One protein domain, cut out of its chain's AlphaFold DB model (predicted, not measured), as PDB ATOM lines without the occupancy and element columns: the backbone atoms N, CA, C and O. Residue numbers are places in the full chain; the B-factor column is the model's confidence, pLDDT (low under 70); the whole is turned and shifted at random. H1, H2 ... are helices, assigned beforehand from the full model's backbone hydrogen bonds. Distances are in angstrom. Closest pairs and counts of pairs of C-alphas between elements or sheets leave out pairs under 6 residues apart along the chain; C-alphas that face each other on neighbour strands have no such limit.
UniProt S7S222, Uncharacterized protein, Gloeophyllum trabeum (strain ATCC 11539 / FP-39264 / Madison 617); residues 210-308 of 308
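This is residues 210 to 308 of the 308 residues of an uncharacterized protein of Gloeophyllum trabeum (strain ATCC 11539 / FP-39264 / Madison 617) (UniProt S7S222). Two long helices, H2 and H1, form a helical hairpin, and a third long helix, H4, crosses it at a slant, packing on H2 more than on H1. H3 is a short turn at one end, between H2 and H4, and after H4 a tail with no named element, residues 285 to 308, folds back toward that end. The printed part has 99 residues with four named helices, H1 to H4 in chain order, and no named strand: all helix. It is compact, with a radius of gyration of the C-alphas of 14.0 A and spans of 41 by 28 by 21 A.

H2, residues 234 to 255, has a kink of 37 degrees near residue 249. It touches H1, residues 214 to 229, closest at the C-alphas of Met 251 and Glu 214, 5.6 A apart; this hairpin has a shallow tilt of 22 degrees, opposite ways. With residues 238 to 248 alone, H2 touches H4, residues 265 to 284, opposite ways at a steep tilt of 37 degrees, only just steep; the closest C-alphas, of Met 241 and Gln 276, are 5.9 A apart. H1 touches H4 with residues 218 to 221 alone, the same way at a steep tilt of 51 degrees, closest at the C-alphas of Tyr 221 and Leu 269, 6.8 A. H3, residues 259 to 262, is close to but not clearly touching H2, and meets H4 only through their link. In H1 every O i to N i+4 pair is within hydrogen-bond range, in H2 12 of 18 and in H4 15 of 16; H3 is too short for such a pair.

H2 is 29.3 A from first to last C-alpha, H4 29.4 A, H1 23.1 A and H3 5.2 A. H1 begins at C-alpha 214 (83.938, 78.752, 140.317), and H4 ends at C-alpha 284 (72.516, 108.263, 140.915).

The C-alphas farthest apart, of Gly 286 and Pro 308, are 45.1 A apart. The printed part has no cut, and its three links between helices are tight. Residues 296 to 308 of the model are under pLDDT 70.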
ATOM      1  N   SER A 210      90.995  80.791 136.155       93.56
ATOM      2  CA  SER A 210      90.293  81.292 134.971       93.56
ATOM      3  C   SER A 210      88.938  81.897 135.354       93.56
ATOM      4  O   SER A 210      88.311  81.491 136.329       93.56
ATOM      5  N   GLU A 211      88.467  82.887 134.592       94.75
ATOM      6  CA  GLU A 211      87.238  83.624 134.937       94.75
ATOM      7  C   GLU A 211      85.960  82.765 134.923       94.75
ATOM      8  O   GLU A 211      84.946  83.155 135.503       94.75
ATOM      9  N   ASP A 212      85.989  81.623 134.237       95.38
ATOM     10  CA  ASP A 212      84.924  80.620 134.176       95.38
ATOM     11  C   ASP A 212      85.050  79.524 135.252       95.38
ATOM     12  O   ASP A 212      84.184  78.655 135.343       95.38
ATOM     13  N   ASP A 213      86.083  79.564 136.094       95.56
ATOM     14  CA  ASP A 213      86.230  78.688 137.253       95.56
ATOM     15  C   ASP A 213      85.412  79.227 138.438       95.56
ATOM     16  O   ASP A 213      85.371  80.431 138.725       95.56
ATOM     17  N   GLU A 214      84.750  78.336 139.175       96.25
ATOM     18  CA  GLU A 214      83.938  78.752 140.317       96.25
ATOM     19  C   GLU A 214      84.735  79.365 141.470       96.25
ATOM     20  O   GLU A 214      84.227  80.241 142.182       96.25
ATOM     21  N   GLN A 215      85.999  78.966 141.626       96.19
ATOM     22  CA  GLN A 215      86.886  79.503 142.650       96.19
ATOM     23  C   GLN A 215      87.273  80.953 142.354       96.19
ATOM     24  O   GLN A 215      87.380  81.745 143.290       96.19
ATOM     25  N   HIS A 216      87.410  81.335 141.077       97.25
ATOM     26  CA  HIS A 216      87.674  82.724 140.688       97.25
ATOM     27  C   HIS A 216      86.614  83.657 141.278       97.25
ATOM     28  O   HIS A 216      86.909  84.580 142.041       97.25
ATOM     29  N   THR A 217      85.348  83.363 140.980       97.19
ATOM     30  CA  THR A 217      84.223  84.198 141.411       97.19
ATOM     31  C   THR A 217      84.033  84.150 142.926       97.19
ATOM     32  O   THR A 217      83.765  85.177 143.556       97.19
ATOM     33  N   TRP A 218      84.215  82.975 143.535       97.38
ATOM     34  CA  TRP A 218      84.141  82.822 144.984       97.38
ATOM     35  C   TRP A 218      85.201  83.652 145.717       97.38
ATOM     36  O   TRP A 218      84.887  84.326 146.701       97.38
ATOM     37  N   TYR A 219      86.443  83.668 145.232       98.19
ATOM     38  CA  TYR A 219      87.511  84.442 145.858       98.19
ATOM     39  C   TYR A 219      87.393  85.947 145.601       98.19
ATOM     40  O   TYR A 219      87.710  86.722 146.504       98.19
ATOM     41  N   LEU A 220      86.831  86.388 144.467       98.19
ATOM     42  CA  LEU A 220      86.431  87.794 144.300       98.19
ATOM     43  C   LEU A 220      85.418  88.222 145.370       98.19
ATOM     44  O   LEU A 220      85.555  89.291 145.967       98.19
ATOM     45  N   TYR A 221      84.419  87.380 145.644       97.06
ATOM     46  CA  TYR A 221      83.443  87.646 146.696       97.06
ATOM     47  C   TYR A 221      84.080  87.650 148.091       97.06
ATOM     48  O   TYR A 221      83.847  88.573 148.873       97.06
ATOM     49  N   ALA A 222      84.921  86.660 148.399       96.94
ATOM     50  CA  ALA A 222      85.637  86.610 149.669       96.94
ATOM     51  C   ALA A 222      86.501  87.866 149.866       96.94
ATOM     52  O   ALA A 222      86.506  88.448 150.951       96.94
ATOM     53  N   ALA A 223      87.181  88.340 148.820       98.25
ATOM     54  CA  ALA A 223      87.922  89.591 148.870       98.25
ATOM     55  C   ALA A 223      87.020  90.797 149.151       98.25
ATOM     56  O   ALA A 223      87.305  91.573 150.063       98.25
ATOM     57  N   LEU A 224      85.920  90.931 148.404       97.25
ATOM     58  CA  LEU A 224      84.951  92.014 148.558       97.25
ATOM     59  C   LEU A 224      84.418  92.104 149.996       97.25
ATOM     60  O   LEU A 224      84.376  93.186 150.577       97.25
ATOM     61  N   GLU A 225      84.065  90.963 150.587       95.38
ATOM     62  CA  GLU A 225      83.579  90.892 151.964       95.38
ATOM     63  C   GLU A 225      84.606  91.445 152.966       95.38
ATOM     64  O   GLU A 225      84.263  92.214 153.867       95.38
ATOM     65  N   ASN A 226      85.878  91.073 152.803       96.56
ATOM     66  CA  ASN A 226      86.946  91.560 153.667       96.56
ATOM     67  C   ASN A 226      87.247  93.050 153.418       96.56
ATOM     68  O   ASN A 226      87.519  93.773 154.371       96.56
ATOM     69  N   LEU A 227      87.115  93.555 152.186       96.62
ATOM     70  CA  LEU A 227      87.259  94.990 151.900       96.62
ATOM     71  C   LEU A 227      86.174  95.829 152.580       96.62
ATOM     72  O   LEU A 227      86.491  96.883 153.131       96.62
ATOM     73  N   PHE A 228      84.921  95.364 152.601       94.25
ATOM     74  CA  PHE A 228      83.870  96.043 153.364       94.25
ATOM     75  C   PHE A 228      84.186  96.076 154.857       94.25
ATOM     76  O   PHE A 228      84.064  97.124 155.487       94.25
ATOM     77  N   LYS A 229      84.650  94.953 155.416       93.44
ATOM     78  CA  LYS A 229      85.042  94.857 156.830       93.44
ATOM     79  C   LYS A 229      86.271  95.708 157.173       93.44
ATOM     80  O   LYS A 229      86.378  96.179 158.297       93.44
ATOM     81  N   ALA A 230      87.138  95.972 156.197       94.56
ATOM     82  CA  ALA A 230      88.243  96.926 156.297       94.56
ATOM     83  C   ALA A 230      87.826  98.399 156.082       94.56
ATOM     84  O   ALA A 230      88.690  99.270 155.991       94.56
ATOM     85  N   GLY A 231      86.532  98.701 155.917       93.75
ATOM     86  CA  GLY A 231      86.063 100.068 155.676       93.75
ATOM     87  C   GLY A 231      86.571 100.656 154.355       93.75
ATOM     88  O   GLY A 231      86.937 101.831 154.295       93.75
ATOM     89  N   THR A 232      86.637  99.838 153.303       95.94
ATOM     90  CA  THR A 232      87.117 100.255 151.978       95.94
ATOM     91  C   THR A 232      86.042 101.061 151.229       95.94
ATOM     92  O   THR A 232      84.880 100.650 151.221       95.94
ATOM     93  N   PRO A 233      86.398 102.180 150.564       96.56
ATOM     94  CA  PRO A 233      85.436 103.024 149.855       96.56
ATOM     95  C   PRO A 233      84.850 102.367 148.593       96.56
ATOM     96  O   PRO A 233      85.445 101.454 148.003       96.56
ATOM     97  N   ILE A 234      83.702 102.880 148.137       96.31
ATOM     98  CA  ILE A 234      82.991 102.421 146.929       96.31
ATOM     99  C   ILE A 234      83.909 102.374 145.704       96.31
ATOM    100  O   ILE A 234      83.863 101.391 144.964       96.31
ATOM    101  N   LYS A 235      84.781 103.371 145.501       97.19
ATOM    102  CA  LYS A 235      85.690 103.418 144.338       97.19
ATOM    103  C   LYS A 235      86.526 102.153 144.145       97.19
ATOM    104  O   LYS A 235      86.840 101.799 143.014       97.19
ATOM    105  N   ALA A 236      86.875 101.471 145.237       96.38
ATOM    106  CA  ALA A 236      87.672 100.250 145.204       96.38
ATOM    107  C   ALA A 236      86.812  98.974 145.234       96.38
ATOM    108  O   ALA A 236      87.206  97.961 144.661       96.38
ATOM    109  N   THR A 237      85.628  99.004 145.854       96.31
ATOM    110  CA  THR A 237      84.758  97.818 145.984       96.31
ATOM    111  C   THR A 237      83.808  97.622 144.799       96.31
ATOM    112  O   THR A 237      83.553  96.488 144.392       96.31
ATOM    113  N   LEU A 238      83.324  98.703 144.177       96.00
ATOM    114  CA  LEU A 238      82.396  98.653 143.043       96.00
ATOM    115  C   LEU A 238      82.970  97.938 141.801       96.00
ATOM    116  O   LEU A 238      82.243  97.135 141.205       96.00
ATOM    117  N   PRO A 239      84.246  98.140 141.405       97.06
ATOM    118  CA  PRO A 239      84.842  97.372 140.313       97.06
ATOM    119  C   PRO A 239      84.829  95.861 140.573       97.06
ATOM    120  O   PRO A 239      84.559  95.087 139.658       97.06
ATOM    121  N   ILE A 240      85.057  95.433 141.819       97.38
ATOM    122  CA  ILE A 240      85.057  94.013 142.197       97.38
ATOM    123  C   ILE A 240      83.642  93.436 142.106       97.38
ATOM    124  O   ILE A 240      83.461  92.365 141.534       97.38
ATOM    125  N   MET A 241      82.625  94.167 142.576       95.94
ATOM    126  CA  MET A 241      81.222  93.759 142.413       95.94
ATOM    127  C   MET A 241      80.853  93.541 140.940       95.94
ATOM    128  O   MET A 241      80.227  92.539 140.598       95.94
ATOM    129  N   LYS A 242      81.293  94.444 140.052       95.81
ATOM    130  CA  LYS A 242      81.083  94.299 138.605       95.81
ATOM    131  C   LYS A 242      81.764  93.044 138.057       95.81
ATOM    132  O   LYS A 242      81.160  92.335 137.256       95.81
ATOM    133  N   ARG A 243      83.000  92.763 138.485       97.19
ATOM    134  CA  ARG A 243      83.738  91.556 138.081       97.19
ATOM    135  C   ARG A 243      83.014  90.279 138.506       97.19
ATOM    136  O   ARG A 243      82.872  89.401 137.669       97.19
ATOM    137  N   ILE A 244      82.485  90.224 139.734       96.94
ATOM    138  CA  ILE A 244      81.681  89.088 140.223       96.94
ATOM    139  C   ILE A 244      80.479  88.828 139.308       96.94
ATOM    140  O   ILE A 244      80.225  87.685 138.948       96.94
ATOM    141  N   GLY A 245      79.751  89.878 138.910       95.06
ATOM    142  CA  GLY A 245      78.620  89.732 137.990       95.06
ATOM    143  C   GLY A 245      79.033  89.146 136.638       95.06
ATOM    144  O   GLY A 245      78.411  88.205 136.159       95.06
ATOM    145  N   LEU A 246      80.123  89.657 136.053       95.38
ATOM    146  CA  LEU A 246      80.630  89.189 134.758       95.38
ATOM    147  C   LEU A 246      81.168  87.750 134.806       95.38
ATOM    148  O   LEU A 246      80.974  86.996 133.854       95.38
ATOM    149  N   SER A 247      81.856  87.370 135.883       96.31
ATOM    150  CA  SER A 247      82.422  86.025 136.030       96.31
ATOM    151  C   SER A 247      81.356  84.991 136.394       96.31
ATOM    152  O   SER A 247      81.453  83.840 135.976       96.31
ATOM    153  N   MET A 248      80.289  85.391 137.097       94.50
ATOM    154  CA  MET A 248      79.176  84.503 137.436       94.50
ATOM    155  C   MET A 248      78.482  83.937 136.190       94.50
ATOM    156  O   MET A 248      78.215  82.736 136.140       94.50
ATOM    157  N   ASP A 249      78.267  84.761 135.161       92.50
ATOM    158  CA  ASP A 249      77.671  84.323 133.892       92.50
ATOM    159  C   ASP A 249      78.554  83.311 133.143       92.50
ATOM    160  O   ASP A 249      78.047  82.412 132.468       92.50
ATOM    161  N   LYS A 250      79.881  83.449 133.253       96.19
ATOM    162  CA  LYS A 250      80.850  82.531 132.638       96.19
ATOM    163  C   LYS A 250      80.912  81.214 133.401       96.19
ATOM    164  O   LYS A 250      80.717  80.158 132.807       96.19
ATOM    165  N   MET A 251      81.093  81.296 134.719       96.56
ATOM    166  CA  MET A 251      81.167  80.151 135.627       96.56
ATOM    167  C   MET A 251      79.940  79.247 135.520       96.56
ATOM    168  O   MET A 251      80.088  78.027 135.465       96.56
ATOM    169  N   LYS A 252      78.723  79.811 135.496       95.19
ATOM    170  CA  LYS A 252      77.489  79.007 135.496       95.19
ATOM    171  C   LYS A 252      77.391  78.051 134.312       95.19
ATOM    172  O   LYS A 252      76.833  76.977 134.459       95.19
ATOM    173  N   ARG A 253      78.012  78.365 133.175       95.94
ATOM    174  CA  ARG A 253      78.012  77.471 132.004       95.94
ATOM    175  C   ARG A 253      78.643  76.104 132.281       95.94
ATOM    176  O   ARG A 253      78.325  75.151 131.582       95.94
ATOM    177  N   ILE A 254      79.541  76.026 133.264       95.88
ATOM    178  CA  ILE A 254      80.291  74.812 133.615       95.88
ATOM    179  C   ILE A 254      79.906  74.325 135.022       95.88
ATOM    180  O   ILE A 254      79.762  73.127 135.250       95.88
ATOM    181  N   TRP A 255      79.699  75.249 135.966       96.31
ATOM    182  CA  TRP A 255      79.621  74.964 137.404       96.31
ATOM    183  C   TRP A 255      78.253  75.270 138.035       96.31
ATOM    184  O   TRP A 255      78.178  75.508 139.245       96.31
ATOM    185  N   GLU A 256      77.169  75.311 137.257       94.56
ATOM    186  CA  GLU A 256      75.814  75.588 137.771       94.56
ATOM    187  C   GLU A 256      75.353  74.576 138.830       94.56
ATOM    188  O   GLU A 256      74.702  74.960 139.796       94.56
ATOM    189  N   TYR A 257      75.753  73.308 138.706       94.38
ATOM    190  CA  TYR A 257      75.340  72.223 139.607       94.38
ATOM    191  C   TYR A 257      76.497  71.649 140.437       94.38
ATOM    192  O   TYR A 257      76.454  70.499 140.873       94.38
ATOM    193  N   SER A 258      77.561  72.429 140.642       93.81
ATOM    194  CA  SER A 258      78.688  71.998 141.472       93.81
ATOM    195  C   SER A 258      78.284  71.845 142.945       93.81
ATOM    196  O   SER A 258      77.282  72.395 143.411       93.81
ATOM    197  N   ALA A 259      79.121  71.157 143.726       89.75
ATOM    198  CA  ALA A 259      78.936  71.069 145.175       89.75
ATOM    199  C   ALA A 259      78.887  72.455 145.847       89.75
ATOM    200  O   ALA A 259      78.108  72.662 146.773       89.75
ATOM    201  N   MET A 260      79.664  73.434 145.361       90.31
ATOM    202  CA  MET A 260      79.608  74.801 145.890       90.31
ATOM    203  C   MET A 260      78.302  75.507 145.527       90.31
ATOM    204  O   MET A 260      77.754  76.224 146.365       90.31
ATOM    205  N   ALA A 261      77.789  75.299 144.309       88.94
ATOM    206  CA  ALA A 261      76.500  75.843 143.888       88.94
ATOM    207  C   ALA A 261      75.373  75.365 144.817       88.94
ATOM    208  O   ALA A 261      74.597  76.178 145.327       88.94
ATOM    209  N   MET A 262      75.361  74.063 145.121       88.31
ATOM    210  CA  MET A 262      74.431  73.454 146.077       88.31
ATOM    211  C   MET A 262      74.659  73.956 147.516       88.31
ATOM    212  O   MET A 262      73.702  74.155 148.260       88.31
ATOM    213  N   GLY A 263      75.908  74.258 147.883       81.44
ATOM    214  CA  GLY A 263      76.335  74.792 149.185       81.44
ATOM    215  C   GLY A 263      76.138  76.302 149.395       81.44
ATOM    216  O   GLY A 263      76.876  76.910 150.164       81.44
ATOM    217  N   CYS A 264      75.157  76.920 148.728       86.31
ATOM    218  CA  CYS A 264      74.784  78.344 148.814       86.31
ATOM    219  C   CYS A 264      75.670  79.369 148.079       86.31
ATOM    220  O   CYS A 264      75.346  80.558 148.152       86.31
ATOM    221  N   ARG A 265      76.701  78.962 147.316       92.94
ATOM    222  CA  ARG A 265      77.559  79.892 146.543       92.94
ATOM    223  C   ARG A 265      76.733  80.903 145.747       92.94
ATOM    224  O   ARG A 265      76.958  82.104 145.858       92.94
ATOM    225  N   ASP A 266      75.748  80.438 144.988       91.38
ATOM    226  CA  ASP A 266      74.963  81.293 144.093       91.38
ATOM    227  C   ASP A 266      74.172  82.358 144.853       91.38
ATOM    228  O   ASP A 266      74.258  83.541 144.525       91.38
ATOM    229  N   LYS A 267      73.493  81.971 145.939       89.94
ATOM    230  CA  LYS A 267      72.757  82.906 146.808       89.94
ATOM    231  C   LYS A 267      73.684  83.985 147.372       89.94
ATOM    232  O   LYS A 267      73.303  85.155 147.474       89.94
ATOM    233  N   THR A 268      74.902  83.589 147.735       90.19
ATOM    234  CA  THR A 268      75.945  84.475 148.251       90.19
ATOM    235  C   THR A 268      76.426  85.467 147.187       90.19
ATOM    236  O   THR A 268      76.485  86.668 147.452       90.19
ATOM    237  N   LEU A 269      76.697  85.007 145.966       92.81
ATOM    238  CA  LEU A 269      77.146  85.862 144.861       92.81
ATOM    239  C   LEU A 269      76.053  86.823 144.380       92.81
ATOM    240  O   LEU A 269      76.316  88.005 144.153       92.81
ATOM    241  N   GLU A 270      74.802  86.365 144.318       92.25
ATOM    242  CA  GLU A 270      73.661  87.219 143.982       92.25
ATOM    243  C   GLU A 270      73.500  88.388 144.956       92.25
ATOM    244  O   GLU A 270      73.040  89.462 144.564       92.25
ATOM    245  N   ARG A 271      73.900  88.218 146.223       88.06
ATOM    246  CA  ARG A 271      73.901  89.311 147.201       88.06
ATOM    247  C   ARG A 271      74.870  90.423 146.802       88.06
ATOM    248  O   ARG A 271      74.499  91.590 146.903       88.06
ATOM    249  N   ALA A 272      76.065  90.082 146.318       89.56
ATOM    250  CA  ALA A 272      77.020  91.070 145.818       89.56
ATOM    251  C   ALA A 272      76.494  91.785 144.564       89.56
ATOM    252  O   ALA A 272      76.634  93.001 144.447       89.56
ATOM    253  N   ILE A 273      75.807  91.065 143.671       91.94
ATOM    254  CA  ILE A 273      75.175  91.655 142.479       91.94
ATOM    255  C   ILE A 273      74.030  92.601 142.869       91.94
ATOM    256  O   ILE A 273      73.920  93.695 142.314       91.94
ATOM    257  N   ARG A 274      73.179  92.220 143.830       91.88
ATOM    258  CA  ARG A 274      72.129  93.113 144.356       91.88
ATOM    259  C   ARG A 274      72.738  94.370 144.966       91.88
ATOM    260  O   ARG A 274      72.341  95.469 144.599       91.88
ATOM    261  N   MET A 275      73.774  94.208 145.786       89.69
ATOM    262  CA  MET A 275      74.483  95.333 146.384       89.69
ATOM    263  C   MET A 275      75.075  96.277 145.331       89.69
ATOM    264  O   MET A 275      74.972  97.491 145.478       89.69
ATOM    265  N   GLN A 276      75.637  95.746 144.242       94.00
ATOM    266  CA  GLN A 276      76.114  96.568 143.132       94.00
ATOM    267  C   GLN A 276      75.004  97.475 142.587       94.00
ATOM    268  O   GLN A 276      75.226  98.666 142.370       94.00
ATOM    269  N   ARG A 277      73.806  96.917 142.367       93.75
ATOM    270  CA  ARG A 277      72.650  97.670 141.862       93.75
ATOM    271  C   ARG A 277      72.221  98.743 142.856       93.75
ATOM    272  O   ARG A 277      71.984  99.873 142.438       93.75
ATOM    273  N   ASP A 278      72.180  98.410 144.142       91.94
ATOM    274  CA  ASP A 278      71.773  99.334 145.204       91.94
ATOM    275  C   ASP A 278      72.759 100.497 145.359       91.94
ATOM    276  O   ASP A 278      72.336 101.650 145.439       91.94
ATOM    277  N   VAL A 279      74.067 100.220 145.319       92.62
ATOM    278  CA  VAL A 279      75.118 101.248 145.364       92.62
ATOM    279  C   VAL A 279      75.035 102.151 144.137       92.62
ATOM    280  O   VAL A 279      74.982 103.370 144.282       92.62
ATOM    281  N   VAL A 280      74.951 101.585 142.927       94.81
ATOM    282  CA  VAL A 280      74.847 102.376 141.687       94.81
ATOM    283  C   VAL A 280      73.580 103.230 141.677       94.81
ATOM    284  O   VAL A 280      73.623 104.389 141.264       94.81
ATOM    285  N   LYS A 281      72.453 102.685 142.147       94.69
ATOM    286  CA  LYS A 281      71.202 103.432 142.295       94.69
ATOM    287  C   LYS A 281      71.356 104.566 143.312       94.69
ATOM    288  O   LYS A 281      71.038 105.703 142.984       94.69
ATOM    289  N   GLY A 282      71.904 104.285 144.493       93.94
ATOM    290  CA  GLY A 282      72.139 105.289 145.532       93.94
ATOM    291  C   GLY A 282      73.074 106.411 145.076       93.94
ATOM    292  O   GLY A 282      72.814 107.569 145.378       93.94
ATOM    293  N   MET A 283      74.095 106.107 144.273       94.31
ATOM    294  CA  MET A 283      74.964 107.127 143.677       94.31
ATOM    295  C   MET A 283      74.225 108.032 142.687       94.31
ATOM    296  O   MET A 283      74.418 109.244 142.703       94.31
ATOM    297  N   ARG A 284      73.350 107.470 141.841       95.94
ATOM    298  CA  ARG A 284      72.516 108.263 140.915       95.94
ATOM    299  C   ARG A 284      71.538 109.173 141.653       95.94
ATOM    300  O   ARG A 284      71.238 110.258 141.176       95.94
ATOM    301  N   GLU A 285      71.055 108.722 142.803       95.94
ATOM    302  CA  GLU A 285      70.146 109.467 143.678       95.94
ATOM    303  C   GLU A 285      70.879 110.447 144.613       95.94
ATOM    304  O   GLU A 285      70.238 111.092 145.435       95.94
ATOM    305  N   GLY A 286      72.212 110.545 144.533       94.50
ATOM    306  CA  GLY A 286      73.014 111.412 145.404       94.50
ATOM    307  C   GLY A 286      73.110 110.944 146.862       94.50
ATOM    308  O   GLY A 286      73.577 111.698 147.709       94.50
ATOM    309  N   ARG A 287      72.690 109.709 147.174       93.50
ATOM    310  CA  ARG A 287      72.787 109.105 148.517       93.50
ATOM    311  C   ARG A 287      74.193 108.618 148.859       93.50
ATOM    312  O   ARG A 287      74.496 108.481 150.039       93.50
ATOM    313  N   TYR A 288      75.010 108.336 147.842       93.94
ATOM    314  CA  TYR A 288      76.393 107.889 147.995       93.94
ATOM    315  C   TYR A 288      77.336 108.601 147.022       93.94
ATOM    316  O   TYR A 288      76.963 108.951 145.901       93.94
ATOM    317  N   THR A 289      78.595 108.709 147.420       95.12
ATOM    318  CA  THR A 289      79.743 109.149 146.633       95.12
ATOM    319  C   THR A 289      80.757 108.009 146.494       95.12
ATOM    320  O   THR A 289      80.693 106.994 147.185       95.12
ATOM    321  N   MET A 290      81.741 108.172 145.608       95.56
ATOM    322  CA  MET A 290      82.820 107.189 145.425       95.56
ATOM    323  C   MET A 290      83.702 106.989 146.672       95.56
ATOM    324  O   MET A 290      84.375 105.960 146.777       95.56
ATOM    325  N   GLU A 291      83.703 107.947 147.601       96.88
ATOM    326  CA  GLU A 291      84.508 107.914 148.828       96.88
ATOM    327  C   GLU A 291      83.766 107.280 150.011       96.88
ATOM    328  O   GLU A 291      84.392 106.943 151.019       96.88
ATOM    329  N   ASP A 292      82.454 107.059 149.887       93.69
ATOM    330  CA  ASP A 292      81.675 106.484 150.974       93.69
ATOM    331  C   ASP A 292      82.059 105.029 151.233       93.69
ATOM    332  O   ASP A 292      82.336 104.234 150.326       93.69
ATOM    333  N   LYS A 293      82.048 104.676 152.517       93.00
ATOM    334  CA  LYS A 293      82.308 103.330 153.019       93.00
ATOM    335  C   LYS A 293      80.972 102.653 153.270       93.00
ATOM    336  O   LYS A 293      80.356 102.838 154.316       93.00
ATOM    337  N   VAL A 294      80.510 101.879 152.297       86.00
ATOM    338  CA  VAL A 294      79.260 101.131 152.435       86.00
ATOM    339  C   VAL A 294      79.530  99.780 153.077       86.00
ATOM    340  O   VAL A 294      80.293  98.970 152.552       86.00
ATOM    341  N   MET A 295      78.876  99.527 154.208       78.81
ATOM    342  CA  MET A 295      78.706  98.173 154.708       78.81
ATOM    343  C   MET A 295      77.271  97.748 154.399       78.81
ATOM    344  O   MET A 295      76.327  98.457 154.748       78.81
ATOM    345  N   PRO A 296      77.071  96.617 153.728       65.19
ATOM    346  CA  PRO A 296      75.726  96.137 153.470       65.19
ATOM    347  C   PRO A 296      74.998  95.769 154.776       65.19
ATOM    348  O   PRO A 296      75.603  95.212 155.689       65.19
ATOM    349  N   HIS A 297      73.692  96.045 154.854       54.06
ATOM    350  CA  HIS A 297      72.902  95.812 156.068       54.06
ATOM    351  C   HIS A 297      72.917  94.327 156.511       54.06
ATOM    352  O   HIS A 297      72.880  93.432 155.651       54.06
ATOM    353  N   PRO A 298      72.970  94.050 157.833       48.16
ATOM    354  CA  PRO A 298      72.807  92.709 158.396       48.16
ATOM    355  C   PRO A 298      71.484  92.038 157.969       48.16
ATOM    356  O   PRO A 298      70.539  92.743 157.618       48.16
ATOM    357  N   PRO A 299      71.388  90.696 158.019       46.25
ATOM    358  CA  PRO A 299      72.392  89.772 158.544       46.25
ATOM    359  C   PRO A 299      73.432  89.396 157.481       46.25
ATOM    360  O   PRO A 299      73.115  88.839 156.431       46.25
ATOM    361  N   TRP A 300      74.702  89.706 157.745       52.06
ATOM    362  CA  TRP A 300      75.860  88.994 157.173       52.06
ATOM    363  C   TRP A 300      76.290  87.862 158.110       52.06
ATOM    364  O   TRP A 300      77.432  87.409 158.052       52.06
ATOM    365  N   ASP A 301      75.376  87.455 158.999       39.09
ATOM    366  CA  ASP A 301      75.618  86.478 160.042       39.09
ATOM    367  C   ASP A 301      76.130  85.183 159.433       39.09
ATOM    368  O   ASP A 301      75.530  84.585 158.536       39.09
ATOM    369  N   TYR A 302      77.277  84.770 159.956       38.62
ATOM    370  CA  TYR A 302      77.861  83.462 159.743       38.62
ATOM    371  C   TYR A 302      77.008  82.406 160.447       38.62
ATOM    372  O   TYR A 302      77.433  81.821 161.432       38.62
ATOM    373  N   ASN A 303      75.818  82.134 159.924       32.66
ATOM    374  CA  ASN A 303      75.199  80.826 160.072       32.66
ATOM    375  C   ASN A 303      75.342  80.099 158.738       32.66
ATOM    376  O   ASN A 303      74.381  79.863 158.017       32.66
ATOM    377  N   ILE A 304      76.584  79.716 158.432       37.25
ATOM    378  CA  ILE A 304      76.831  78.505 157.642       37.25
ATOM    379  C   ILE A 304      76.866  77.343 158.644       37.25
ATOM    380  O   ILE A 304      77.854  76.636 158.781       37.25
ATOM    381  N   ALA A 305      75.779  77.203 159.399       30.39
ATOM    382  CA  ALA A 305      75.274  75.896 159.766       30.39
ATOM    383  C   ALA A 305      74.386  75.480 158.588       30.39
ATOM    384  O   ALA A 305      73.174  75.664 158.592       30.39
ATOM    385  N   ALA A 306      75.032  75.038 157.515       29.59
ATOM    386  CA  ALA A 306      74.418  74.131 156.565       29.59
ATOM    387  C   ALA A 306      75.185  72.819 156.740       29.59
ATOM    388  O   ALA A 306      76.187  72.574 156.077       29.59
ATOM    389  N   ASP A 307      74.769  72.114 157.785       26.06
ATOM    390  CA  ASP A 307      75.050  70.717 158.127       26.06
ATOM    391  C   ASP A 307      74.283  69.811 157.133       26.06
ATOM    392  O   ASP A 307      73.202  70.242 156.699       26.06
ATOM    393  N   PRO A 308      74.707  68.582 156.776       31.92
ATOM    394  CA  PRO A 308      75.988  67.884 156.963       31.92
ATOM    395  C   PRO A 308      76.856  67.774 155.684       31.92
ATOM    396  O   PRO A 308      76.328  67.933 154.558       31.92
TER     397      PRO A 308